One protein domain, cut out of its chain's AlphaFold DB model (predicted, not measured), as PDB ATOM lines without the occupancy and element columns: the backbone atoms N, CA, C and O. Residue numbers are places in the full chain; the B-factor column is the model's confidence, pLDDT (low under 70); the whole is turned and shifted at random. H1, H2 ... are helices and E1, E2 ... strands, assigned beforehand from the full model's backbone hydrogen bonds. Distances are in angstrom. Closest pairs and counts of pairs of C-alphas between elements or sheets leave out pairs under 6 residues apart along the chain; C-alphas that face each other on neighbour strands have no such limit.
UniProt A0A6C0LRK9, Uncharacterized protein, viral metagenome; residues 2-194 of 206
ATOM      1  N   GLU A   2     168.032 248.920 186.357       76.00
ATOM      2  CA  GLU A   2     167.099 247.812 186.073       76.00
ATOM      3  C   GLU A   2     166.247 247.983 184.797       76.00
ATOM      4  O   GLU A   2     166.214 247.091 183.956       76.00
ATOM      5  N   LEU A   3     165.576 249.129 184.615       83.69
ATOM      6  CA  LEU A   3     164.579 249.305 183.543       83.69
ATOM      7  C   LEU A   3     165.116 249.076 182.118       83.69
ATOM      8  O   LEU A   3     164.485 248.319 181.387       83.69
ATOM      9  N   PRO A   4     166.262 249.649 181.701       85.88
ATOM     10  CA  PRO A   4     166.766 249.407 180.352       85.88
ATOM     11  C   PRO A   4     167.161 247.946 180.107       85.88
ATOM     12  O   PRO A   4     166.971 247.444 179.005       85.88
ATOM     13  N   SER A   5     167.671 247.245 181.127       86.56
ATOM     14  CA  SER A   5     167.950 245.813 181.007       86.56
ATOM     15  C   SER A   5     166.652 244.999 180.901       86.56
ATOM     16  O   SER A   5     166.561 244.100 180.064       86.56
ATOM     17  N   MET A   6     165.601 245.344 181.661       89.44
ATOM     18  CA  MET A   6     164.272 244.736 181.480       89.44
ATOM     19  C   MET A   6     163.767 244.947 180.049       89.44
ATOM     20  O   MET A   6     163.368 243.978 179.412       89.44
ATOM     21  N   SER A   7     163.862 246.167 179.513       90.06
ATOM     22  CA  SER A   7     163.475 246.479 178.133       90.06
ATOM     23  C   SER A   7     164.224 245.632 177.096       90.06
ATOM     24  O   SER A   7     163.601 245.080 176.190       90.06
ATOM     25  N   LEU A   8     165.545 245.466 177.237       89.00
ATOM     26  CA  LEU A   8     166.332 244.612 176.337       89.00
ATOM     27  C   LEU A   8     165.926 243.136 176.434       89.00
ATOM     28  O   LEU A   8     165.810 242.452 175.416       89.00
ATOM     29  N   ASN A   9     165.668 242.646 177.648       90.31
ATOM     30  CA  ASN A   9     165.207 241.278 177.841       90.31
ATOM     31  C   ASN A   9     163.783 241.064 177.296       90.31
ATOM     32  O   ASN A   9     163.520 239.992 176.757       90.31
ATOM     33  N   ILE A  10     162.879 242.051 177.389       91.81
ATOM     34  CA  ILE A  10     161.552 242.000 176.746       91.81
ATOM     35  C   ILE A  10     161.719 241.793 175.242       91.81
ATOM     36  O   ILE A  10     161.143 240.852 174.702       91.81
ATOM     37  N   ILE A  11     162.546 242.617 174.589       90.38
ATOM     38  CA  ILE A  11     162.818 242.500 173.150       90.38
ATOM     39  C   ILE A  11     163.339 241.095 172.826       90.38
ATOM     40  O   ILE A  11     162.771 240.420 171.974       90.38
ATOM     41  N   SER A  12     164.337 240.603 173.570       90.56
ATOM     42  CA  SER A  12     164.893 239.260 173.352       90.56
ATOM     43  C   SER A  12     163.866 238.137 173.545       90.56
ATOM     44  O   SER A  12     163.871 237.169 172.786       90.56
ATOM     45  N   MET A  13     162.992 238.235 174.550       91.50
ATOM     46  CA  MET A  13     161.939 237.243 174.796       91.50
ATOM     47  C   MET A  13     160.889 237.246 173.686       91.50
ATOM     48  O   MET A  13     160.471 236.177 173.243       91.50
ATOM     49  N   ILE A  14     160.498 238.432 173.217       89.38
ATOM     50  CA  ILE A  14     159.569 238.594 172.099       89.38
ATOM     51  C   ILE A  14     160.187 238.034 170.817       89.38
ATOM     52  O   ILE A  14     159.564 237.194 170.183       89.38
ATOM     53  N   ASP A  15     161.422 238.408 170.479       87.94
ATOM     54  CA  ASP A  15     162.104 237.930 169.267       87.94
ATOM     55  C   ASP A  15     162.248 236.406 169.240       87.94
ATOM     56  O   ASP A  15     162.059 235.786 168.199       87.94
ATOM     57  N   LYS A  16     162.541 235.786 170.391       88.81
ATOM     58  CA  LYS A  16     162.633 234.322 170.507       88.81
ATOM     59  C   LYS A  16     161.291 233.624 170.321       88.81
ATOM     60  O   LYS A  16     161.258 232.534 169.760       88.81
ATOM     61  N   LYS A  17     160.211 234.202 170.851       85.56
ATOM     62  CA  LYS A  17     158.883 233.574 170.838       85.56
ATOM     63  C   LYS A  17     158.145 233.813 169.517       85.56
ATOM     64  O   LYS A  17     157.433 232.932 169.058       85.56
ATOM     65  N   TYR A  18     158.357 234.973 168.904       80.19
ATOM     66  CA  TYR A  18     157.569 235.508 167.796       80.19
ATOM     67  C   TYR A  18     158.436 235.723 166.544       80.19
ATOM     68  O   TYR A  18     158.402 236.771 165.904       80.19
ATOM     69  N   THR A  19     159.236 234.710 166.191       71.38
ATOM     70  CA  THR A  19     160.244 234.754 165.110       71.38
ATOM     71  C   THR A  19     159.665 234.967 163.710       71.38
ATOM     72  O   THR A  19     160.370 235.449 162.829       71.38
ATOM     73  N   LYS A  20     158.392 234.616 163.492       65.12
ATOM     74  CA  LYS A  20     157.701 234.729 162.196       65.12
ATOM     75  C   LYS A  20     157.121 236.119 161.910       65.12
ATOM     76  O   LYS A  20     156.533 236.323 160.856       65.12
ATOM     77  N   ILE A  21     157.252 237.062 162.841       59.72
ATOM     78  CA  ILE A  21     156.459 238.288 162.840       59.72
ATOM     79  C   ILE A  21     157.338 239.490 162.500       59.72
ATOM     80  O   ILE A  21     157.910 240.142 163.375       59.72
ATOM     81  N   SER A  22     157.443 239.788 161.204       55.69
ATOM     82  CA  SER A  22     158.034 241.039 160.716       55.69
ATOM     83  C   SER A  22     157.049 242.218 160.729       55.69
ATOM     84  O   SER A  22     157.503 243.357 160.695       55.69
ATOM     85  N   GLU A  23     155.731 241.979 160.833       62.28
ATOM     86  CA  GLU A  23     154.698 243.000 160.549       62.28
ATOM     87  C   GLU A  23     153.558 243.121 161.592       62.28
ATOM     88  O   GLU A  23     152.508 243.686 161.299       62.28
ATOM     89  N   CYS A  24     153.722 242.650 162.836       76.44
ATOM     90  CA  CYS A  24     152.716 242.910 163.885       76.44
ATOM     91  C   CYS A  24     152.927 244.285 164.532       76.44
ATOM     92  O   CYS A  24     153.946 244.519 165.191       76.44
ATOM     93  N   LEU A  25     151.926 245.161 164.410       79.44
ATOM     94  CA  LEU A  25     151.944 246.516 164.964       79.44
ATOM     95  C   LEU A  25     152.160 246.534 166.484       79.44
ATOM     96  O   LEU A  25     153.030 247.270 166.944       79.44
ATOM     97  N   ASP A  26     151.467 245.696 167.255       82.62
ATOM     98  CA  ASP A  26     151.574 245.689 168.725       82.62
ATOM     99  C   ASP A  26     152.959 245.227 169.200       82.62
ATOM    100  O   ASP A  26     153.567 245.813 170.101       82.62
ATOM    101  N   VAL A  27     153.513 244.202 168.549       84.19
ATOM    102  CA  VAL A  27     154.876 243.722 168.812       84.19
ATOM    103  C   VAL A  27     155.903 244.805 168.477       84.19
ATOM    104  O   VAL A  27     156.826 245.050 169.263       84.19
ATOM    105  N   ILE A  28     155.746 245.481 167.336       83.44
ATOM    106  CA  ILE A  28     156.609 246.595 166.926       83.44
ATOM    107  C   ILE A  28     156.495 247.755 167.923       83.44
ATOM    108  O   ILE A  28     157.516 248.296 168.347       83.44
ATOM    109  N   GLN A  29     155.286 248.107 168.362       83.75
ATOM    110  CA  GLN A  29     155.058 249.162 169.349       83.75
ATOM    111  C   GLN A  29     155.753 248.853 170.677       83.75
ATOM    112  O   GLN A  29     156.444 249.723 171.211       83.75
ATOM    113  N   ILE A  30     155.677 247.616 171.181       86.62
ATOM    114  CA  ILE A  30     156.413 247.205 172.392       86.62
ATOM    115  C   ILE A  30     157.902 247.383 172.219       86.62
ATOM    116  O   ILE A  30     158.565 247.926 173.105       86.62
ATOM    117  N   LYS A  31     158.435 246.907 171.093       86.56
ATOM    118  CA  LYS A  31     159.860 247.025 170.786       86.56
ATOM    119  C   LYS A  31     160.273 248.494 170.747       86.56
ATOM    120  O   LYS A  31     161.291 248.849 171.339       86.56
ATOM    121  N   ASN A  32     159.468 249.356 170.132       85.75
ATOM    122  CA  ASN A  32     159.709 250.796 170.083       85.75
ATOM    123  C   ASN A  32     159.700 251.415 171.482       85.75
ATOM    124  O   ASN A  32     160.657 252.100 171.842       85.75
ATOM    125  N   ILE A  33     158.697 251.097 172.306       85.75
ATOM    126  CA  ILE A  33     158.613 251.545 173.702       85.75
ATOM    127  C   ILE A  33     159.847 251.092 174.490       85.75
ATOM    128  O   ILE A  33     160.485 251.894 175.171       85.75
ATOM    129  N   CYS A  34     160.247 249.829 174.354       87.44
ATOM    130  CA  CYS A  34     161.433 249.288 175.015       87.44
ATOM    131  C   CYS A  34     162.730 249.993 174.579       87.44
ATOM    132  O   CYS A  34     163.672 250.087 175.368       87.44
ATOM    133  N   ASN A  35     162.790 250.509 173.350       85.94
ATOM    134  CA  ASN A  35     163.959 251.201 172.810       85.94
ATOM    135  C   ASN A  35     164.039 252.698 173.178       85.94
ATOM    136  O   ASN A  35     165.087 253.297 172.940       85.94
ATOM    137  N   LEU A  36     163.010 253.301 173.792       80.00
ATOM    138  CA  LEU A  36     162.963 254.753 174.073       80.00
ATOM    139  C   LEU A  36     164.145 255.276 174.892       80.00
ATOM    140  O   LEU A  36     164.692 256.330 174.591       80.00
ATOM    141  N   TYR A  37     164.551 254.534 175.925       72.12
ATOM    142  CA  TYR A  37     165.658 254.907 176.815       72.12
ATOM    143  C   TYR A  37     166.870 253.988 176.641       72.12
ATOM    144  O   TYR A  37     167.586 253.682 177.600       72.12
ATOM    145  N   LYS A  38     167.083 253.482 175.421       69.31
ATOM    146  CA  LYS A  38     168.192 252.574 175.133       69.31
ATOM    147  C   LYS A  38     169.527 253.300 175.295       69.31
ATOM    148  O   LYS A  38     169.918 254.111 174.462       69.31
ATOM    149  N   ASN A  39     170.271 252.951 176.340       63.31
ATOM    150  CA  ASN A  39     171.651 253.396 176.506       63.31
ATOM    151  C   ASN A  39     172.599 252.386 175.851       63.31
ATOM    152  O   ASN A  39     172.557 251.197 176.166       63.31
ATOM    153  N   LYS A  40     173.499 252.869 174.985       56.34
ATOM    154  CA  LYS A  40     174.471 252.045 174.236       56.34
ATOM    155  C   LYS A  40     175.451 251.248 175.120       56.34
ATOM    156  O   LYS A  40     176.088 250.332 174.621       56.34
ATOM    157  N   HIS A  41     175.552 251.568 176.413       56.78
ATOM    158  CA  HIS A  41     176.525 250.986 177.350       56.78
ATOM    159  C   HIS A  41     175.931 250.019 178.387       56.78
ATOM    160  O   HIS A  41     176.600 249.691 179.363       56.78
ATOM    161  N   ILE A  42     174.682 249.572 178.233       61.53
ATOM    162  CA  ILE A  42     174.056 248.683 179.223       61.53
ATOM    163  C   ILE A  42     174.300 247.223 178.849       61.53
ATOM    164  O   ILE A  42     173.925 246.773 177.769       61.53
ATOM    165  N   SER A  43     174.929 246.484 179.765       58.88
ATOM    166  CA  SER A  43     175.122 245.044 179.646       58.88
ATOM    167  C   SER A  43     173.792 244.300 179.818       58.88
ATOM    168  O   SER A  43     172.937 244.667 180.624       58.88
ATOM    169  N   ASN A  44     173.623 243.220 179.055       62.78
ATOM    170  CA  ASN A  44     172.388 242.437 178.998       62.78
ATOM    171  C   ASN A  44     172.308 241.436 180.171       62.78
ATOM    172  O   ASN A  44     172.333 240.224 179.978       62.78
ATOM    173  N   HIS A  45     172.324 241.930 181.411       70.25
ATOM    174  CA  HIS A  45     172.231 241.076 182.602       70.25
ATOM    175  C   HIS A  45     170.772 240.685 182.873       70.25
ATOM    176  O   HIS A  45     169.885 241.536 182.868       70.25
ATOM    177  N   SER A  46     170.509 239.396 183.105       72.00
ATOM    178  CA  SER A  46     169.161 238.894 183.405       72.00
ATOM    179  C   SER A  46     168.744 239.298 184.820       72.00
ATOM    180  O   SER A  46     169.366 238.873 185.786       72.00
ATOM    181  N   ILE A  47     167.678 240.094 184.939       80.88
ATOM    182  CA  ILE A  47     167.132 240.556 186.226       80.88
ATOM    183  C   ILE A  47     166.184 239.499 186.780       80.88
ATOM    184  O   ILE A  47     165.152 239.231 186.172       80.88
ATOM    185  N   THR A  48     166.503 238.875 187.905       81.62
ATOM    186  CA  THR A  48     165.689 237.844 188.572       81.62
ATOM    187  C   THR A  48     164.289 238.343 188.961       81.62
ATOM    188  O   THR A  48     164.027 239.539 189.036       81.62
ATOM    189  N   LEU A  49     163.348 237.417 189.187       80.81
ATOM    190  CA  LEU A  49     161.971 237.776 189.563       80.81
ATOM    191  C   LEU A  49     161.900 238.502 190.917       80.81
ATOM    192  O   LEU A  49     161.082 239.404 191.080       80.81
ATOM    193  N   SER A  50     162.770 238.142 191.863       78.88
ATOM    194  CA  SER A  50     162.858 238.759 193.191       78.88
ATOM    195  C   SER A  50     163.329 240.217 193.147       78.88
ATOM    196  O   SER A  50     162.946 241.007 194.008       78.88
ATOM    197  N   GLU A  51     164.097 240.601 192.125       80.38
ATOM    198  CA  GLU A  51     164.565 241.978 191.911       80.38
ATOM    199  C   GLU A  51     163.474 242.900 191.333       80.38
ATOM    200  O   GLU A  51     163.618 244.124 191.344       80.38
ATOM    201  N   ILE A  52     162.349 242.357 190.848       80.19
ATOM    202  CA  ILE A  52     161.293 243.161 190.220       80.19
ATOM    203  C   ILE A  52     160.465 243.900 191.282       80.19
ATOM    204  O   ILE A  52     159.600 243.337 191.959       80.19
ATOM    205  N   LYS A  53     160.655 245.220 191.362       80.94
ATOM    206  CA  LYS A  53     159.846 246.115 192.207       80.94
ATOM    207  C   LYS A  53     158.552 246.542 191.514       80.94
ATOM    208  O   LYS A  53     158.490 247.579 190.851       80.94
ATOM    209  N   LEU A  54     157.502 245.748 191.687       77.31
ATOM    210  CA  LEU A  54     156.152 246.048 191.206       77.31
ATOM    211  C   LEU A  54     155.456 247.079 192.113       77.31
ATOM    212  O   LEU A  54     155.086 246.776 193.244       77.31
ATOM    213  N   SER A  55     155.278 248.302 191.611       72.69
ATOM    214  CA  SER A  55     154.597 249.404 192.302       72.69
ATOM    215  C   SER A  55     153.706 250.167 191.324       72.69
ATOM    216  O   SER A  55     154.193 250.576 190.269       72.69
ATOM    217  N   THR A  56     152.434 250.382 191.670       71.31
ATOM    218  CA  THR A  56     151.502 251.186 190.864       71.31
ATOM    219  C   THR A  56     151.857 252.670 190.985       71.31
ATOM    220  O   THR A  56     152.035 253.135 192.114       71.31
ATOM    221  N   PRO A  57     151.954 253.432 189.883       72.00
ATOM    222  CA  PRO A  57     152.037 254.882 189.962       72.00
ATOM    223  C   PRO A  57     150.667 255.473 190.321       72.00
ATOM    224  O   PRO A  57     149.635 254.839 190.111       72.00
ATOM    225  N   GLU A  58     150.637 256.696 190.847       68.38
ATOM    226  CA  GLU A  58     149.376 257.428 190.966       68.38
ATOM    227  C   GLU A  58     148.903 257.840 189.574       68.38
ATOM    228  O   GLU A  58     149.551 258.626 188.883       68.38
ATOM    229  N   PHE A  59     147.757 257.322 189.157       65.19
ATOM    230  CA  PHE A  59     147.137 257.708 187.898       65.19
ATOM    231  C   PHE A  59     146.178 258.863 188.153       65.19
ATOM    232  O   PHE A  59     144.959 258.717 188.195       65.19
ATOM    233  N   THR A  60     146.752 260.041 188.362       60.59
ATOM    234  CA  THR A  60     145.962 261.270 188.399       60.59
ATOM    235  C   THR A  60     145.557 261.659 186.976       60.59
ATOM    236  O   THR A  60     146.294 261.416 186.015       60.59
ATOM    237  N   ARG A  61     144.370 262.266 186.814       53.66
ATOM    238  CA  ARG A  61     143.992 262.895 185.538       53.66
ATOM    239  C   ARG A  61     145.078 263.902 185.170       53.66
ATOM    240  O   ARG A  61     145.320 264.854 185.916       53.66
ATOM    241  N   ALA A  62     145.724 263.688 184.029       51.44
ATOM    242  CA  ALA A  62     146.779 264.565 183.563       51.44
ATOM    243  C   ALA A  62     146.208 265.971 183.337       51.44
ATOM    244  O   ALA A  62     145.409 266.209 182.432       51.44
ATOM    245  N   LYS A  63     146.612 266.929 184.175       49.97
ATOM    246  CA  LYS A  63     146.298 268.347 183.979       49.97
ATOM    247  C   LYS A  63     147.261 268.899 182.932       49.97
ATOM    248  O   LYS A  63     148.224 269.585 183.276       49.97
ATOM    249  N   PHE A  64     147.048 268.578 181.656       54.00
ATOM    250  CA  PHE A  64     147.837 269.149 180.563       54.00
ATOM    251  C   PHE A  64     147.496 270.638 180.408       54.00
ATOM    252  O   PHE A  64     146.695 271.033 179.575       54.00
ATOM    253  N   LYS A  65     148.089 271.490 181.250       51.53
ATOM    254  CA  LYS A  65     147.841 272.941 181.246       51.53
ATOM    255  C   LYS A  65     148.683 273.733 180.239       51.53
ATOM    256  O   LYS A  65     148.652 274.954 180.292       51.53
ATOM    257  N   LYS A  66     149.432 273.092 179.337       54.62
ATOM    258  CA  LYS A  66     150.135 273.734 178.206       54.62
ATOM    259  C   LYS A  66     150.692 272.658 177.277       54.62
ATOM    260  O   LYS A  66     151.161 271.621 177.751       54.62
ATOM    261  N   VAL A  67     150.657 272.915 175.971       54.84
ATOM    262  CA  VAL A  67     151.247 272.057 174.938       54.84
ATOM    263  C   VAL A  67     152.764 272.014 175.150       54.84
ATOM    264  O   VAL A  67     153.493 272.904 174.735       54.84
ATOM    265  N   LYS A  68     153.237 270.989 175.859       57.59
ATOM    266  CA  LYS A  68     154.657 270.616 175.923       57.59
ATOM    267  C   LYS A  68     155.050 269.921 174.615       57.59
ATOM    268  O   LYS A  68     154.189 269.254 174.031       57.59
ATOM    269  N   SER A  69     156.280 270.079 174.129       69.12
ATOM    270  CA  SER A  69     156.767 269.298 172.977       69.12
ATOM    271  C   SER A  69     156.763 267.792 173.310       69.12
ATOM    272  O   SER A  69     156.670 267.422 174.482       69.12
ATOM    273  N   ALA A  70     156.832 266.907 172.307       66.50
ATOM    274  CA  ALA A  70     156.883 265.458 172.552       66.50
ATOM    275  C   ALA A  70     158.070 265.075 173.462       66.50
ATOM    276  O   ALA A  70     157.904 264.315 174.416       66.50
ATOM    277  N   ASP A  71     159.231 265.698 173.260       69.19
ATOM    278  CA  ASP A  71     160.423 265.479 174.088       69.19
ATOM    279  C   ASP A  71     160.240 265.937 175.539       69.19
ATOM    280  O   ASP A  71     160.735 265.302 176.472       69.19
ATOM    281  N   ASP A  72     159.505 267.027 175.759       71.69
ATOM    282  CA  ASP A  72     159.202 267.517 177.104       71.69
ATOM    283  C   ASP A  72     158.234 266.591 177.847       71.69
ATOM    284  O   ASP A  72     158.283 266.493 179.074       71.69
ATOM    285  N   ILE A  73     157.356 265.906 177.112       72.06
ATOM    286  CA  ILE A  73     156.412 264.929 177.656       72.06
ATOM    287  C   ILE A  73     157.148 263.679 178.149       72.06
ATOM    288  O   ILE A  73     156.913 263.249 179.281       72.06
ATOM    289  N   LEU A  74     158.083 263.149 177.355       75.00
ATOM    290  CA  LEU A  74     158.907 261.988 177.724       75.00
ATOM    291  C   LEU A  74     159.810 262.259 178.943       75.00
ATOM    292  O   LEU A  74     160.306 261.334 179.589       75.00
ATOM    293  N   LYS A  75     160.024 263.531 179.292       78.00
ATOM    294  CA  LYS A  75     160.764 263.955 180.489       78.00
ATOM    295  C   LYS A  75     159.875 264.160 181.717       78.00
ATOM    296  O   LYS A  75     160.401 264.407 182.800       78.00
ATOM    297  N   THR A  76     158.549 264.081 181.584       78.88
ATOM    298  CA  THR A  76     157.653 264.256 182.733       78.88
ATOM    299  C   THR A  76     157.753 263.085 183.705       78.88
ATOM    300  O   THR A  76     157.825 261.924 183.307       78.88
ATOM    301  N   GLU A  77     157.705 263.397 185.001       81.31
ATOM    302  CA  GLU A  77     157.730 262.390 186.065       81.31
ATOM    303  C   GLU A  77     156.547 261.410 185.954       81.31
ATOM    304  O   GLU A  77     156.705 260.212 186.170       81.31
ATOM    305  N   ASP A  78     155.373 261.909 185.555       77.94
ATOM    306  CA  ASP A  78     154.170 261.103 185.328       77.94
ATOM    307  C   ASP A  78     154.380 260.053 184.222       77.94
ATOM    308  O   ASP A  78     154.145 258.862 184.444       77.94
ATOM    309  N   PHE A  79     154.910 260.460 183.063       81.50
ATOM    310  CA  PHE A  79     155.242 259.523 181.990       81.50
ATOM    311  C   PHE A  79     156.296 258.506 182.436       81.50
ATOM    312  O   PHE A  79     156.102 257.307 182.253       81.50
ATOM    313  N   GLN A  80     157.385 258.952 183.071       83.88
ATOM    314  CA  GLN A  80     158.456 258.059 183.526       83.88
ATOM    315  C   GLN A  80     157.947 256.995 184.506       83.88
ATOM    316  O   GLN A  80     158.339 255.830 184.415       83.88
ATOM    317  N   LYS A  81     157.034 257.370 185.411       83.75
ATOM    318  CA  LYS A  81     156.380 256.450 186.348       83.75
ATOM    319  C   LYS A  81     155.486 255.431 185.629       83.75
ATOM    320  O   LYS A  81     155.583 254.236 185.919       83.75
ATOM    321  N   LYS A  82     154.661 255.866 184.669       83.25
ATOM    322  CA  LYS A  82     153.783 254.988 183.865       83.25
ATOM    323  C   LYS A  82     154.573 254.057 182.944       83.25
ATOM    324  O   LYS A  82     154.293 252.862 182.897       83.25
ATOM    325  N   TYR A  83     155.614 254.571 182.296       86.12
ATOM    326  CA  TYR A  83     156.566 253.791 181.509       86.12
ATOM    327  C   TYR A  83     157.260 252.725 182.366       86.12
ATOM    328  O   TYR A  83     157.283 251.551 182.000       86.12
ATOM    329  N   ALA A  84     157.778 253.101 183.539       87.19
ATOM    330  CA  ALA A  84     158.428 252.161 184.448       87.19
ATOM    331  C   ALA A  84     157.478 251.042 184.899       87.19
ATOM    332  O   ALA A  84     157.868 249.874 184.930       87.19
ATOM    333  N   PHE A  85     156.234 251.396 185.229       87.56
ATOM    334  CA  PHE A  85     155.187 250.435 185.561       87.56
ATOM    335  C   PHE A  85     154.921 249.468 184.405       87.56
ATOM    336  O   PHE A  85     154.981 248.255 184.605       87.56
ATOM    337  N   PHE A  86     154.708 249.999 183.201       88.94
ATOM    338  CA  PHE A  86     154.464 249.216 181.995       88.94
ATOM    339  C   PHE A  86     155.597 248.212 181.721       88.94
ATOM    340  O   PHE A  86     155.342 247.012 181.612       88.94
ATOM    341  N   ILE A  87     156.857 248.667 181.698       91.06
ATOM    342  CA  ILE A  87     158.019 247.800 181.441       91.06
ATOM    343  C   ILE A  87     158.124 246.685 182.482       91.06
ATOM    344  O   ILE A  87     158.323 245.524 182.124       91.06
ATOM    345  N   ARG A  88     157.960 247.001 183.772       91.06
ATOM    346  CA  ARG A  88     158.044 245.996 184.843       91.06
ATOM    347  C   ARG A  88     156.926 244.962 184.750       91.06
ATOM    348  O   ARG A  88     157.192 243.780 184.947       91.06
ATOM    349  N   MET A  89     155.705 245.396 184.432       90.38
ATOM    350  CA  MET A  89     154.552 244.511 184.249       90.38
ATOM    351  C   MET A  89     154.767 243.555 183.075       90.38
ATOM    352  O   MET A  89     154.681 242.341 183.255       90.38
ATOM    353  N   VAL A  90     155.119 244.080 181.898       91.38
ATOM    354  CA  VAL A  90     155.378 243.263 180.701       91.38
ATOM    355  C   VAL A  90     156.533 242.295 180.942       91.38
ATOM    356  O   VAL A  90     156.406 241.105 180.651       91.38
ATOM    357  N   TYR A  91     157.634 242.767 181.536       92.50
ATOM    358  CA  TYR A  91     158.782 241.919 181.855       92.50
ATOM    359  C   TYR A  91     158.413 240.777 182.808       92.50
ATOM    360  O   TYR A  91     158.742 239.624 182.533       92.50
ATOM    361  N   ALA A  92     157.709 241.078 183.905       92.50
ATOM    362  CA  ALA A  92     157.294 240.079 184.885       92.50
ATOM    363  C   ALA A  92     156.365 239.025 184.265       92.50
ATOM    364  O   ALA A  92     156.590 237.826 184.450       92.50
ATOM    365  N   CYS A  93     155.373 239.457 183.480       93.69
ATOM    366  CA  CYS A  93     154.471 238.558 182.766       93.69
ATOM    367  C   CYS A  93     155.241 237.623 181.824       93.69
ATOM    368  O   CYS A  93     155.107 236.402 181.935       93.69
ATOM    369  N   LEU A  94     156.098 238.168 180.955       92.88
ATOM    370  CA  LEU A  94     156.890 237.364 180.019       92.88
ATOM    371  C   LEU A  94     157.828 236.396 180.746       92.88
ATOM    372  O   LEU A  94     157.894 235.222 180.382       92.88
ATOM    373  N   LYS A  95     158.497 236.846 181.813       92.06
ATOM    374  CA  LYS A  95     159.453 236.027 182.568       92.06
ATOM    375  C   LYS A  95     158.797 234.857 183.303       92.06
ATOM    376  O   LYS A  95     159.392 233.788 183.410       92.06
ATOM    377  N   ILE A  96     157.568 235.030 183.787       92.50
ATOM    378  CA  ILE A  96     156.780 233.939 184.385       92.50
ATOM    379  C   ILE A  96     156.147 233.064 183.293       92.50
ATOM    380  O   ILE A  96     155.743 231.927 183.550       92.50
ATOM    381  N   GLY A  97     156.089 233.551 182.054       92.56
ATOM    382  CA  GLY A  97     155.421 232.901 180.935       92.56
ATOM    383  C   GLY A  97     153.904 233.016 181.038       92.56
ATOM    384  O   GLY A  97     153.208 232.019 180.838       92.56
ATOM    385  N   VAL A  98     153.413 234.188 181.443       94.12
ATOM    386  CA  VAL A  98     152.033 234.636 181.230       94.12
ATOM    387  C   VAL A  98     151.906 235.062 179.772       94.12
ATOM    388  O   VAL A  98     152.776 235.751 179.237       94.12
ATOM    389  N   GLU A  99     150.828 234.651 179.118       91.44
ATOM    390  CA  GLU A  99     150.544 235.078 177.753       91.44
ATOM    391  C   GLU A  99     149.955 236.483 177.752       91.44
ATOM    392  O   GLU A  99     148.886 236.709 178.312       91.44
ATOM    393  N   ILE A 100     150.669 237.420 177.129       91.06
ATOM    394  CA  ILE A 100     150.242 238.819 176.993       91.06
ATOM    395  C   ILE A 100     149.749 239.155 175.583       91.06
ATOM    396  O   ILE A 100     149.200 240.228 175.381       91.06
ATOM    397  N   PHE A 101     149.927 238.240 174.631       89.38
ATOM    398  CA  PHE A 101     149.411 238.360 173.276       89.38
ATOM    399  C   PHE A 101     148.407 237.249 172.999       89.38
ATOM    400  O   PHE A 101     148.557 236.147 173.544       89.38
ATOM    401  N   ASP A 102     147.425 237.554 172.163       86.81
ATOM    402  CA  ASP A 102     146.728 236.564 171.357       86.81
ATOM    403  C   ASP A 102     147.582 236.313 170.111       86.81
ATOM    404  O   ASP A 102     148.120 237.247 169.513       86.81
ATOM    405  N   ASP A 103     147.792 235.039 169.810       83.12
ATOM    406  CA  ASP A 103     148.622 234.550 168.714       83.12
ATOM    407  C   ASP A 103     147.743 233.598 167.911       83.12
ATOM    408  O   ASP A 103     147.635 232.413 168.233       83.12
ATOM    409  N   ASP A 104     147.033 234.169 166.944       74.00
ATOM    410  CA  ASP A 104     146.307 233.410 165.940       74.00
ATOM    411  C   ASP A 104     147.244 233.197 164.746       74.00
ATOM    412  O   ASP A 104     148.095 234.044 164.466       74.00
ATOM    413  N   ASP A 105     147.072 232.104 163.993       65.75
ATOM    414  CA  ASP A 105     147.942 231.734 162.855       65.75
ATOM    415  C   ASP A 105     148.151 232.866 161.819       65.75
ATOM    416  O   ASP A 105     149.068 232.807 160.995       65.75
ATOM    417  N   THR A 106     147.300 233.896 161.846       69.50
ATOM    418  CA  THR A 106     147.298 235.053 160.950       69.50
ATOM    419  C   THR A 106     147.714 236.374 161.604       69.50
ATOM    420  O   THR A 106     148.147 237.274 160.882       69.50
ATOM    421  N   LEU A 107     147.584 236.538 162.925       77.38
ATOM    422  CA  LEU A 107     147.774 237.827 163.591       77.38
ATOM    423  C   LEU A 107     148.209 237.658 165.049       77.38
ATOM    424  O   LEU A 107     147.655 236.863 165.800       77.38
ATOM    425  N   ILE A 108     149.143 238.513 165.464       83.31
ATOM    426  CA  ILE A 108     149.468 238.713 166.875       83.31
ATOM    427  C   ILE A 108     148.866 240.031 167.337       83.31
ATOM    428  O   ILE A 108     149.078 241.056 166.689       83.31
ATOM    429  N   THR A 109     148.158 240.022 168.460       84.81
ATOM    430  CA  THR A 109     147.626 241.242 169.089       84.81
ATOM    431  C   THR A 109     147.870 241.229 170.586       84.81
ATOM    432  O   THR A 109     147.955 240.166 171.203       84.81
ATOM    433  N   LEU A 110     148.039 242.399 171.204       87.12
ATOM    434  CA  LEU A 110     148.103 242.471 172.659       87.12
ATOM    435  C   LEU A 110     146.718 242.169 173.235       87.12
ATOM    436  O   LEU A 110     145.728 242.805 172.885       87.12
ATOM    437  N   LYS A 111     146.685 241.256 174.206       89.69
ATOM    438  CA  LYS A 111     145.488 240.970 174.991       89.69
ATOM    439  C   LYS A 111     144.958 242.231 175.661       89.69
ATOM    440  O   LYS A 111     145.712 242.983 176.294       89.69
ATOM    441  N   ASN A 112     143.640 242.398 175.612       88.44
ATOM    442  CA  ASN A 112     142.969 243.405 176.416       88.44
ATOM    443  C   ASN A 112     143.097 243.094 177.917       88.44
ATOM    444  O   ASN A 112     143.475 241.995 178.346       88.44
ATOM    445  N   ASN A 113     142.775 244.086 178.735       87.00
ATOM    446  CA  ASN A 113     142.883 244.045 180.185       87.00
ATOM    447  C   ASN A 113     142.173 242.819 180.800       87.00
ATOM    448  O   ASN A 113     142.704 242.179 181.712       87.00
ATOM    449  N   TYR A 114     141.011 242.430 180.272       87.31
ATOM    450  CA  TYR A 114     140.254 241.270 180.749       87.31
ATOM    451  C   TYR A 114     140.898 239.929 180.353       87.31
ATOM    452  O   TYR A 114     141.035 239.024 181.183       87.31
ATOM    453  N   GLN A 115     141.352 239.791 179.106       91.06
ATOM    454  CA  GLN A 115     142.084 238.610 178.633       91.06
ATOM    455  C   GLN A 115     143.429 238.437 179.352       91.06
ATOM    456  O   GLN A 115     143.862 237.307 179.614       91.06
ATOM    457  N   LEU A 116     144.081 239.542 179.721       90.69
ATOM    458  CA  LEU A 116     145.299 239.518 180.520       90.69
ATOM    459  C   LEU A 116     145.035 238.956 181.924       90.69
ATOM    460  O   LEU A 116     145.773 238.068 182.359       90.69
ATOM    461  N   ILE A 117     143.967 239.395 182.607       90.12
ATOM    462  CA  ILE A 117     143.559 238.822 183.905       90.12
ATOM    463  C   ILE A 117     143.344 237.314 183.775       90.12
ATOM    464  O   ILE A 117     143.914 236.543 184.549       90.12
ATOM    465  N   LYS A 118     142.594 236.875 182.756       92.75
ATOM    466  CA  LYS A 118     142.385 235.443 182.494       92.75
ATOM    467  C   LYS A 118     143.704 234.694 182.318       92.75
ATOM    468  O   LYS A 118     143.877 233.615 182.879       92.75
ATOM    469  N   SER A 119     144.651 235.266 181.581       94.31
ATOM    470  CA  SER A 119     145.963 234.654 181.343       94.31
ATOM    471  C   SER A 119     146.794 234.544 182.629       94.31
ATOM    472  O   SER A 119     147.469 233.534 182.844       94.31
ATOM    473  N   ILE A 120     146.702 235.531 183.525       93.31
ATOM    474  CA  ILE A 120     147.330 235.510 184.856       93.31
ATOM    475  C   ILE A 120     146.716 234.409 185.731       93.31
ATOM    476  O   ILE A 120     147.447 233.609 186.322       93.31
ATOM    477  N   GLU A 121     145.386 234.319 185.782       92.94
ATOM    478  CA  GLU A 121     144.678 233.290 186.552       92.94
ATOM    479  C   GLU A 121     144.977 231.878 186.044       92.94
ATOM    480  O   GLU A 121     145.286 230.980 186.834       92.94
ATOM    481  N   LEU A 122     144.929 231.677 184.724       95.19
ATOM    482  CA  LEU A 122     145.285 230.411 184.084       95.19
ATOM    483  C   LEU A 122     146.725 230.025 184.406       95.19
ATOM    484  O   LEU A 122     146.997 228.869 184.746       95.19
ATOM    485  N   LYS A 123     147.652 230.988 184.369       96.12
ATOM    486  CA  LYS A 123     149.046 230.721 184.709       96.12
ATOM    487  C   LYS A 123     149.214 230.323 186.173       96.12
ATOM    488  O   LYS A 123     149.933 229.359 186.441       96.12
ATOM    489  N   LYS A 124     148.528 230.998 187.103       94.44
ATOM    490  CA  LYS A 124     148.526 230.637 188.532       94.44
ATOM    491  C   LYS A 124     148.016 229.208 188.733       94.44
ATOM    492  O   LYS A 124     148.698 228.404 189.365       94.44
ATOM    493  N   LYS A 125     146.872 228.862 188.131       95.12
ATOM    494  CA  LYS A 125     146.300 227.504 188.179       95.12
ATOM    495  C   LYS A 125     147.275 226.456 187.641       95.12
ATOM    496  O   LYS A 125     147.479 225.430 188.284       95.12
ATOM    497  N   LYS A 126     147.924 226.732 186.504       95.94
ATOM    498  CA  LYS A 126     148.912 225.828 185.897       95.94
ATOM    499  C   LYS A 126     150.115 225.590 186.811       95.94
ATOM    500  O   LYS A 126     150.528 224.445 186.949       95.94
ATOM    501  N   LEU A 127     150.648 226.631 187.452       94.94
ATOM    502  CA  LEU A 127     151.761 226.491 188.401       94.94
ATOM    503  C   LEU A 127     151.375 225.629 189.606       94.94
ATOM    504  O   LEU A 127     152.129 224.731 189.974       94.94
ATOM    505  N   ILE A 128     150.198 225.868 190.191       94.31
ATOM    506  CA  ILE A 128     149.692 225.079 191.325       94.31
ATOM    507  C   ILE A 128     149.523 223.614 190.917       94.31
ATOM    508  O   ILE A 128     149.995 222.721 191.617       94.31
ATOM    509  N   TYR A 129     148.912 223.354 189.758       95.50
ATOM    510  CA  TYR A 129     148.734 221.994 189.251       95.50
ATOM    511  C   TYR A 129     150.075 221.284 189.020       95.50
ATOM    512  O   TYR A 129     150.254 220.151 189.453       95.50
ATOM    513  N   GLN A 130     151.046 221.968 188.405       93.00
ATOM    514  CA  GLN A 130     152.398 221.432 188.210       93.00
ATOM    515  C   GLN A 130     153.062 221.052 189.537       93.00
ATOM    516  O   GLN A 130     153.696 220.004 189.620       93.00
ATOM    517  N   HIS A 131     152.899 221.876 190.574       93.25
ATOM    518  CA  HIS A 131     153.431 221.565 191.895       93.25
ATOM    519  C   HIS A 131     152.727 220.360 192.535       93.25
ATOM    520  O   HIS A 131     153.391 219.485 193.080       93.25
ATOM    521  N   ILE A 132     151.400 220.257 192.410       92.06
ATOM    522  CA  ILE A 132     150.633 219.103 192.900       92.06
ATOM    523  C   ILE A 132     151.088 217.802 192.221       92.06
ATOM    524  O   ILE A 132     151.292 216.799 192.901       92.06
ATOM    525  N   GLU A 133     151.277 217.799 190.900       91.12
ATOM    526  CA  GLU A 133     151.754 216.615 190.168       91.12
ATOM    527  C   GLU A 133     153.176 216.207 190.576       91.12
ATOM    528  O   GLU A 133     153.476 215.020 190.738       91.12
ATOM    529  N   LEU A 134     154.040 217.192 190.827       88.81
ATOM    530  CA  LEU A 134     155.373 216.956 191.369       88.81
ATOM    531  C   LEU A 134     155.296 216.301 192.762       88.81
ATOM    532  O   LEU A 134     155.938 215.278 193.001       88.81
ATOM    533  N   LEU A 135     154.455 216.825 193.659       87.62
ATOM    534  CA  LEU A 135     154.242 216.254 194.995       87.62
ATOM    535  C   LEU A 135     153.687 214.825 194.939       87.62
ATOM    536  O   LEU A 135     154.134 213.969 195.700       87.62
ATOM    537  N   LYS A 136     152.762 214.526 194.018       87.31
ATOM    538  CA  LYS A 136     152.254 213.157 193.798       87.31
ATOM    539  C   LYS A 136     153.350 212.198 193.338       87.31
ATOM    540  O   LYS A 136     153.315 211.020 193.692       87.31
ATOM    541  N   THR A 137     154.299 212.686 192.544       84.69
ATOM    542  CA  THR A 137     155.444 211.896 192.075       84.69
ATOM    543  C   THR A 137     156.378 211.579 193.240       84.69
ATOM    544  O   THR A 137     156.698 210.417 193.470       84.69
ATOM    545  N   TYR A 138     156.717 212.578 194.055       81.25
ATOM    546  CA  TYR A 138     157.580 212.381 195.220       81.25
ATOM    547  C   TYR A 138     156.924 211.623 196.372       81.25
ATOM    548  O   TYR A 138     157.619 210.930 197.109       81.25
ATOM    549  N   TYR A 139     155.599 211.672 196.513       74.75
ATOM    550  CA  TYR A 139     154.888 210.803 197.454       74.75
ATOM    551  C   TYR A 139     155.168 209.317 197.173       74.75
ATOM    552  O   TYR A 139     155.239 208.515 198.101       74.75
ATOM    553  N   LYS A 140     155.380 208.948 195.901       77.38
ATOM    554  CA  LYS A 140     155.749 207.580 195.515       77.38
ATOM    555  C   LYS A 140     157.215 207.248 195.829       77.38
ATOM    556  O   LYS A 140     157.498 206.083 196.072       77.38
ATOM    557  N   ASN A 141     158.103 208.252 195.887       75.12
ATOM    558  CA  ASN A 141     159.543 208.124 196.162       75.12
ATOM    559  C   ASN A 141     160.029 209.187 197.185       75.12
ATOM    560  O   ASN A 141     160.645 210.189 196.806       75.12
ATOM    561  N   PRO A 142     159.788 208.991 198.497       70.31
ATOM    562  CA  PRO A 142     159.988 210.034 199.515       70.31
ATOM    563  C   PRO A 142     161.434 210.523 199.689       70.31
ATOM    564  O   PRO A 142     161.657 211.633 200.172       70.31
ATOM    565  N   SER A 143     162.427 209.723 199.289       71.38
ATOM    566  CA  SER A 143     163.856 210.062 199.364       71.38
ATOM    567  C   SER A 143     164.253 211.268 198.504       71.38
ATOM    568  O   SER A 143     165.277 211.895 198.766       71.38
ATOM    569  N   GLU A 144     163.448 211.624 197.503       67.69
ATOM    570  CA  GLU A 144     163.717 212.746 196.597       67.69
ATOM    571  C   GLU A 144     163.095 214.080 197.071       67.69
ATOM    572  O   GLU A 144     163.539 215.154 196.649       67.69
ATOM    573  N   LEU A 145     162.128 214.030 198.004       64.44
ATOM    574  CA  LEU A 145     161.334 215.175 198.490       64.44
ATOM    575  C   LEU A 145     162.166 216.221 199.261       64.44
ATOM    576  O   LEU A 145     161.743 217.359 199.441       64.44
ATOM    577  N   PHE A 146     163.376 215.860 199.695       69.56
ATOM    578  CA  PHE A 146     164.307 216.754 200.398       69.56
ATOM    579  C   PHE A 146     165.615 216.979 199.634       69.56
ATOM    580  O   PHE A 146     166.609 217.440 200.207       69.56
ATOM    581  N   SER A 147     165.642 216.685 198.337       81.56
ATOM    582  CA  SER A 147     166.800 217.000 197.506       81.56
ATOM    583  C   SER A 147     167.069 218.515 197.472       81.56
ATOM    584  O   SER A 147     166.199 219.357 197.725       81.56
ATOM    585  N   LYS A 148     168.316 218.889 197.173       84.38
ATOM    586  CA  LYS A 148     168.678 220.292 196.910       84.38
ATOM    587  C   LYS A 148     167.920 220.839 195.693       84.38
ATOM    588  O   LYS A 148     167.552 222.007 195.668       84.38
ATOM    589  N   GLU A 149     167.664 219.979 194.715       85.12
ATOM    590  CA  GLU A 149     166.940 220.298 193.484       85.12
ATOM    591  C   GLU A 149     165.487 220.683 193.766       85.12
ATOM    592  O   GLU A 149     165.038 221.729 193.298       85.12
ATOM    593  N   TYR A 150     164.785 219.912 194.605       85.62
ATOM    594  CA  TYR A 150     163.419 220.242 195.009       85.62
ATOM    595  C   TYR A 150     163.339 221.588 195.738       85.62
ATOM    596  O   TYR A 150     162.456 222.388 195.442       85.62
ATOM    597  N   ARG A 151     164.280 221.874 196.649       85.62
ATOM    598  CA  ARG A 151     164.333 223.167 197.354       85.62
ATOM    599  C   ARG A 151     164.499 224.338 196.391       85.62
ATOM    600  O   ARG A 151     163.714 225.276 196.450       85.62
ATOM    601  N   ASN A 152     165.447 224.240 195.458       88.94
ATOM    602  CA  ASN A 152     165.652 225.273 194.441       88.94
ATOM    603  C   ASN A 152     164.394 225.486 193.584       88.94
ATOM    604  O   ASN A 152     164.007 226.625 193.320       88.94
ATOM    605  N   TYR A 153     163.737 224.398 193.169       90.69
ATOM    606  CA  TYR A 153     162.463 224.471 192.456       90.69
ATOM    607  C   TYR A 153     161.381 225.160 193.299       90.69
ATOM    608  O   TYR A 153     160.651 226.007 192.786       90.69
ATOM    609  N   PHE A 154     161.262 224.792 194.576       90.00
ATOM    610  CA  PHE A 154     160.232 225.304 195.472       90.00
ATOM    611  C   PHE A 154     160.397 226.807 195.709       90.00
ATOM    612  O   PHE A 154     159.426 227.550 195.577       90.00
ATOM    613  N   ASP A 155     161.624 227.276 195.939       90.69
ATOM    614  CA  ASP A 155     161.925 228.705 196.083       90.69
ATOM    615  C   ASP A 155     161.552 229.494 194.814       90.69
ATOM    616  O   ASP A 155     160.935 230.567 194.877       90.69
ATOM    617  N   GLU A 156     161.855 228.947 193.631       90.94
ATOM    618  CA  GLU A 156     161.460 229.552 192.357       90.94
ATOM    619  C   GLU A 156     159.932 229.534 192.164       90.94
ATOM    620  O   GLU A 156     159.350 230.509 191.676       90.94
ATOM    621  N   HIS A 157     159.266 228.445 192.555       92.38
ATOM    622  CA  HIS A 157     157.813 228.298 192.493       92.38
ATOM    623  C   HIS A 157     157.107 229.347 193.360       92.38
ATOM    624  O   HIS A 157     156.240 230.065 192.854       92.38
ATOM    625  N   ILE A 158     157.516 229.487 194.624       92.38
ATOM    626  CA  ILE A 158     156.971 230.487 195.552       92.38
ATOM    627  C   ILE A 158     157.187 231.893 194.994       92.38
ATOM    628  O   ILE A 158     156.233 232.662 194.883       92.38
ATOM    629  N   THR A 159     158.392 232.192 194.501       92.56
ATOM    630  CA  THR A 159     158.693 233.493 193.882       92.56
ATOM    631  C   THR A 159     157.760 233.800 192.702       92.56
ATOM    632  O   THR A 159     157.286 234.930 192.557       92.56
ATOM    633  N   LYS A 160     157.460 232.815 191.844       93.44
ATOM    634  CA  LYS A 160     156.519 232.990 190.721       93.44
ATOM    635  C   LYS A 160     155.100 233.282 191.208       93.44
ATOM    636  O   LYS A 160     154.454 234.171 190.652       93.44
ATOM    637  N   ILE A 161     154.619 232.558 192.220       93.12
ATOM    638  CA  ILE A 161     153.291 232.785 192.807       93.12
ATOM    639  C   ILE A 161     153.208 234.186 193.424       93.12
ATOM    640  O   ILE A 161     152.283 234.931 193.091       93.12
ATOM    641  N   ASP A 162     154.205 234.593 194.206       91.50
ATOM    642  CA  ASP A 162     154.255 235.912 194.846       91.50
ATOM    643  C   ASP A 162     154.192 237.059 193.834       91.50
ATOM    644  O   ASP A 162     153.503 238.063 194.044       91.50
ATOM    645  N   ILE A 163     154.903 236.934 192.710       91.81
ATOM    646  CA  ILE A 163     154.866 237.952 191.656       91.81
ATOM    647  C   ILE A 163     153.495 237.989 190.976       91.81
ATOM    648  O   ILE A 163     152.984 239.084 190.745       91.81
ATOM    649  N   LEU A 164     152.862 236.844 190.698       92.06
ATOM    650  CA  LEU A 164     151.500 236.819 190.145       92.06
ATOM    651  C   LEU A 164     150.494 237.488 191.089       92.06
ATOM    652  O   LEU A 164     149.631 238.236 190.634       92.06
ATOM    653  N   GLU A 165     150.621 237.280 192.398       89.81
ATOM    654  CA  GLU A 165     149.764 237.947 193.383       89.81
ATOM    655  C   GLU A 165     150.015 239.450 193.463       89.81
ATOM    656  O   GLU A 165     149.065 240.228 193.582       89.81
ATOM    657  N   LYS A 166     151.274 239.887 193.351       90.69
ATOM    658  CA  LYS A 166     151.603 241.313 193.230       90.69
ATOM    659  C   LYS A 166     150.961 241.908 191.980       90.69
ATOM    660  O   LYS A 166     150.281 242.920 192.104       90.69
ATOM    661  N   ILE A 167     151.110 241.274 190.815       90.31
ATOM    662  CA  ILE A 167     150.475 241.703 189.555       90.31
ATOM    663  C   ILE A 167     148.958 241.824 189.736       90.31
ATOM    664  O   ILE A 167     148.385 242.861 189.409       90.31
ATOM    665  N   TYR A 168     148.313 240.811 190.317       88.50
ATOM    666  CA  TYR A 168     146.871 240.822 190.555       88.50
ATOM    667  C   TYR A 168     146.441 241.984 191.465       88.50
ATOM    668  O   TYR A 168     145.525 242.726 191.125       88.50
ATOM    669  N   LYS A 169     147.157 242.224 192.572       87.69
ATOM    670  CA  LYS A 169     146.911 243.378 193.458       87.69
ATOM    671  C   LYS A 169     147.072 244.717 192.735       87.69
ATOM    672  O   LYS A 169     146.325 245.649 193.017       87.69
ATOM    673  N   LEU A 170     148.043 244.840 191.827       87.25
ATOM    674  CA  LEU A 170     148.206 246.053 191.021       87.25
ATOM    675  C   LEU A 170     147.014 246.257 190.080       87.25
ATOM    676  O   LEU A 170     146.544 247.383 189.960       87.25
ATOM    677  N   ILE A 171     146.516 245.189 189.451       85.31
ATOM    678  CA  ILE A 171     145.338 245.244 188.576       85.31
ATOM    679  C   ILE A 171     144.088 245.637 189.370       85.31
ATOM    680  O   ILE A 171     143.363 246.524 188.932       85.31
ATOM    681  N   LEU A 172     143.875 245.062 190.558       83.44
ATOM    682  CA  LEU A 172     142.776 245.469 191.443       83.44
ATOM    683  C   LEU A 172     142.840 246.964 191.769       83.44
ATOM    684  O   LEU A 172     141.842 247.656 191.627       83.44
ATOM    685  N   LYS A 173     144.029 247.505 192.068       84.12
ATOM    686  CA  LYS A 173     144.185 248.956 192.267       84.12
ATOM    687  C   LYS A 173     143.786 249.776 191.035       84.12
ATOM    688  O   LYS A 173     143.262 250.873 191.200       84.12
ATOM    689  N   LEU A 174     144.041 249.287 189.817       81.75
ATOM    690  CA  LEU A 174     143.608 249.964 188.585       81.75
ATOM    691  C   LEU A 174     142.083 249.937 188.419       81.75
ATOM    692  O   LEU A 174     141.520 250.875 187.854       81.75
ATOM    693  N   ILE A 175     141.430 248.874 188.895       81.94
ATOM    694  CA  ILE A 175     139.968 248.743 188.919       81.94
ATOM    695  C   ILE A 175     139.384 249.716 189.944       81.94
ATOM    696  O   ILE A 175     138.527 250.519 189.589       81.94
ATOM    697  N   ASP A 176     139.913 249.719 191.170       81.25
ATOM    698  CA  ASP A 176     139.448 250.580 192.268       81.25
ATOM    699  C   ASP A 176     139.562 252.077 191.939       81.25
ATOM    700  O   ASP A 176     138.823 252.906 192.465       81.25
ATOM    701  N   THR A 177     140.499 252.434 191.060       79.62
ATOM    702  CA  THR A 177     140.728 253.811 190.599       79.62
ATOM    703  C   THR A 177     140.067 254.125 189.254       79.62
ATOM    704  O   THR A 177     140.290 255.203 188.699       79.62
ATOM    705  N   ASP A 178     139.236 253.215 188.732       76.19
ATOM    706  CA  ASP A 178     138.455 253.379 187.498       76.19
ATOM    707  C   ASP A 178     139.320 253.696 186.256       76.19
ATOM    708  O   ASP A 178     138.911 254.392 185.324       76.19
ATOM    709  N   ILE A 179     140.565 253.215 186.251       77.44
ATOM    710  CA  ILE A 179     141.490 253.288 185.105       77.44
ATOM    711  C   ILE A 179     141.303 252.062 184.232       77.44
ATOM    712  O   ILE A 179     141.335 252.155 183.007       77.44
ATOM    713  N   PHE A 180     141.115 250.909 184.873       76.06
ATOM    714  CA  PHE A 180     140.944 249.632 184.197       76.06
ATOM    715  C   PHE A 180     139.778 249.684 183.205       76.06
ATOM    716  O   PHE A 180     139.929 249.254 182.071       76.06
ATOM    717  N   CYS A 181     138.658 250.298 183.597       71.75
ATOM    718  CA  CYS A 181     137.476 250.476 182.749       71.75
ATOM    719  C   CYS A 181     137.677 251.502 181.619       71.75
ATOM    720  O   CYS A 181     136.941 251.485 180.640       71.75
ATOM    721  N   LYS A 182     138.666 252.397 181.746       74.50
ATOM    722  CA  LYS A 182     138.990 253.448 180.764       74.50
ATOM    723  C   LYS A 182     140.157 253.088 179.846       74.50
ATOM    724  O   LYS A 182     140.601 253.920 179.060       74.50
ATOM    725  N   THR A 183     140.710 251.889 179.990       76.94
ATOM    726  CA  THR A 183     141.854 251.426 179.208       76.94
ATOM    727  C   THR A 183     141.532 250.070 178.619       76.94
ATOM    728  O   THR A 183     141.062 249.180 179.319       76.94
ATOM    729  N   ASP A 184     141.776 249.913 177.322       78.12
ATOM    730  CA  ASP A 184     141.537 248.640 176.649       78.12
ATOM    731  C   ASP A 184     142.626 247.627 177.027       78.12
ATOM    732  O   ASP A 184     142.354 246.485 177.387       78.12
ATOM    733  N   ASN A 185     143.884 248.072 177.060       81.56
ATOM    734  CA  ASN A 185     145.016 247.228 177.418       81.56
ATOM    735  C   ASN A 185     146.126 248.025 178.131       81.56
ATOM    736  O   ASN A 185     146.056 249.247 178.292       81.56
ATOM    737  N   LEU A 186     147.190 247.335 178.559       75.56
ATOM    738  CA  LEU A 186     148.312 247.980 179.246       75.56
ATOM    739  C   LEU A 186     149.052 249.018 178.376       75.56
ATOM    740  O   LEU A 186     149.641 249.936 178.955       75.56
ATOM    741  N   PHE A 187     149.018 248.940 177.032       74.00
ATOM    742  CA  PHE A 187     149.554 250.021 176.183       74.00
ATOM    743  C   PHE A 187     148.805 251.312 176.391       74.00
ATOM    744  O   PHE A 187     149.449 252.357 176.423       74.00
ATOM    745  N   SER A 188     147.484 251.270 176.562       73.50
ATOM    746  CA  SER A 188     146.654 252.470 176.690       73.50
ATOM    747  C   SER A 188     147.095 253.380 177.847       73.50
ATOM    748  O   SER A 188     146.806 254.572 177.834       73.50
ATOM    749  N   LEU A 189     147.858 252.863 178.819       69.50
ATOM    750  CA  LEU A 189     148.440 253.653 179.913       69.50
ATOM    751  C   LEU A 189     149.563 254.601 179.466       69.50
ATOM    752  O   LEU A 189     149.826 255.600 180.138       69.50
ATOM    753  N   ILE A 190     150.245 254.280 178.368       69.06
ATOM    754  CA  ILE A 190     151.395 255.028 177.841       69.06
ATOM    755  C   ILE A 190     151.175 255.522 176.401       69.06
ATOM    756  O   ILE A 190     151.813 256.488 175.993       69.06
ATOM    757  N   LEU A 191     150.237 254.928 175.658       63.56
ATOM    758  CA  LEU A 191     149.886 255.263 174.273       63.56
ATOM    759  C   LEU A 191     149.524 256.750 174.054       63.56
ATOM    760  O   LEU A 191     150.034 257.328 173.091       63.56
ATOM    761  N   PRO A 192     148.748 257.415 174.942       60.97
ATOM    762  CA  PRO A 192     148.377 258.826 174.773       60.97
ATOM    763  C   PRO A 192     149.574 259.786 174.731       60.97
ATOM    764  O   PRO A 192     149.447 260.926 174.295       60.97
ATOM    765  N   TYR A 193     150.746 259.338 175.190       58.59
ATOM    766  CA  TYR A 193     151.980 260.120 175.173       58.59
ATOM    767  C   TYR A 193     152.776 259.953 173.868       58.59
ATOM    768  O   TYR A 193     153.622 260.796 173.574       58.59
ATOM    769  N   PHE A 194     152.504 258.902 173.085       56.00
ATOM    770  CA  PHE A 194     153.155 258.632 171.794       56.00
ATOM    771  C   PHE A 194     152.317 259.077 170.600       56.00
ATOM    772  O   PHE A 194     152.868 259.507 169.592       56.00
TER     773      PHE A 194
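What this domain is: This is residues 2 to 194 of the 206 residues of an uncharacterized protein of viral metagenome (UniProt A0A6C0LRK9). A long helical hairpin, H5 and H6, reaches out from a body of helices, and residues 139 to 144 at its tip stick out free. In the body, H4 is in the middle; H1 of the helical hairpin H1 and H2 packs on it, as does short H7, while the small strand hairpin E1 and E2 sits by H2. The printed part has 193 residues with seven named helices and two named strands, in the order H1 H2 H3 H4 E1 E2 H5 H6 H7; the sheet is E1 - E2, antiparallel, and the class is mostly helix. The whole is compact, with a radius of gyration of the C-alphas of 18.8 A, yet elongated in outline, spanning 68 by 37 by 36 A.

How they stand to each other: Start at the sheet, where E1, residues 101 to 104, and E2, residues 107 to 110, form an antiparallel hairpin at 163 degrees; N 102 and O 109 are 2.8 A apart and N 109 and O 102 are 3.0 A apart, within hydrogen-bond range. Next find H2, residues 25 to 35, whose closest C-alpha to E2 is that of Asp 26, 6.0 A from Thr 109. H1, residues 2 to 17, forms a helical hairpin with H2: they touch, closest at C-alphas of Ser 7 and Cys 34, 4.7 A, opposite ways at a shallow tilt of 32 degrees, only just short of steep. The hub is H4, residues 77 to 96. It touches H1, closest at C-alphas of Ile 10 and Tyr 91, 5.8 A, the same way at a steep tilt of 44 degrees. H7, residues 186 to 189, touches residues 82 to 86 of H4, closest at C-alphas of Leu 189 and Lys 82, 6.8 A. H6, residues 148 to 176, only just touches H4, with 3 pairs of C-alphas within 8 A, closest Lys 160 and Ile 96, 6.4 A. H5, residues 113 to 140, forms a helical hairpin with H6: they touch, closest at C-alphas of Lys 124 and Ile 161, 6.8 A, opposite ways at a shallow tilt of 23 degrees. H3, residues 70 to 74, is close but not clearly touching H4, closest at C-alphas of Leu 74 and Gln 80, 7.0 A. Every O i to N i+4 pair is within hydrogen-bond range in H1, H2, H3, H4 and H6; H5 has 23 of 24, and H7 is too short for such a pair.

Where its parts are: Find C-alpha 2 at (167.099, 247.812, 186.073), where H1 begins its 22.4 A. H4 is 28.5 A long. H5 runs 41.6 A from C-alpha 113 at (142.883, 244.045, 180.185), and H6 runs 42.3 A to C-alpha 176 at (139.448, 250.580, 192.268).

The domain as a whole: The C-alphas farthest apart are those of Lys 66 and Asn 141, 68.7 A. The printed part has no cut, and the link from H2 to H3, residues 36 to 69, is long. Mean pLDDT of the printed part is 80.8, and 36 residues are under 70, among them 58 to 71 and 189 to 194.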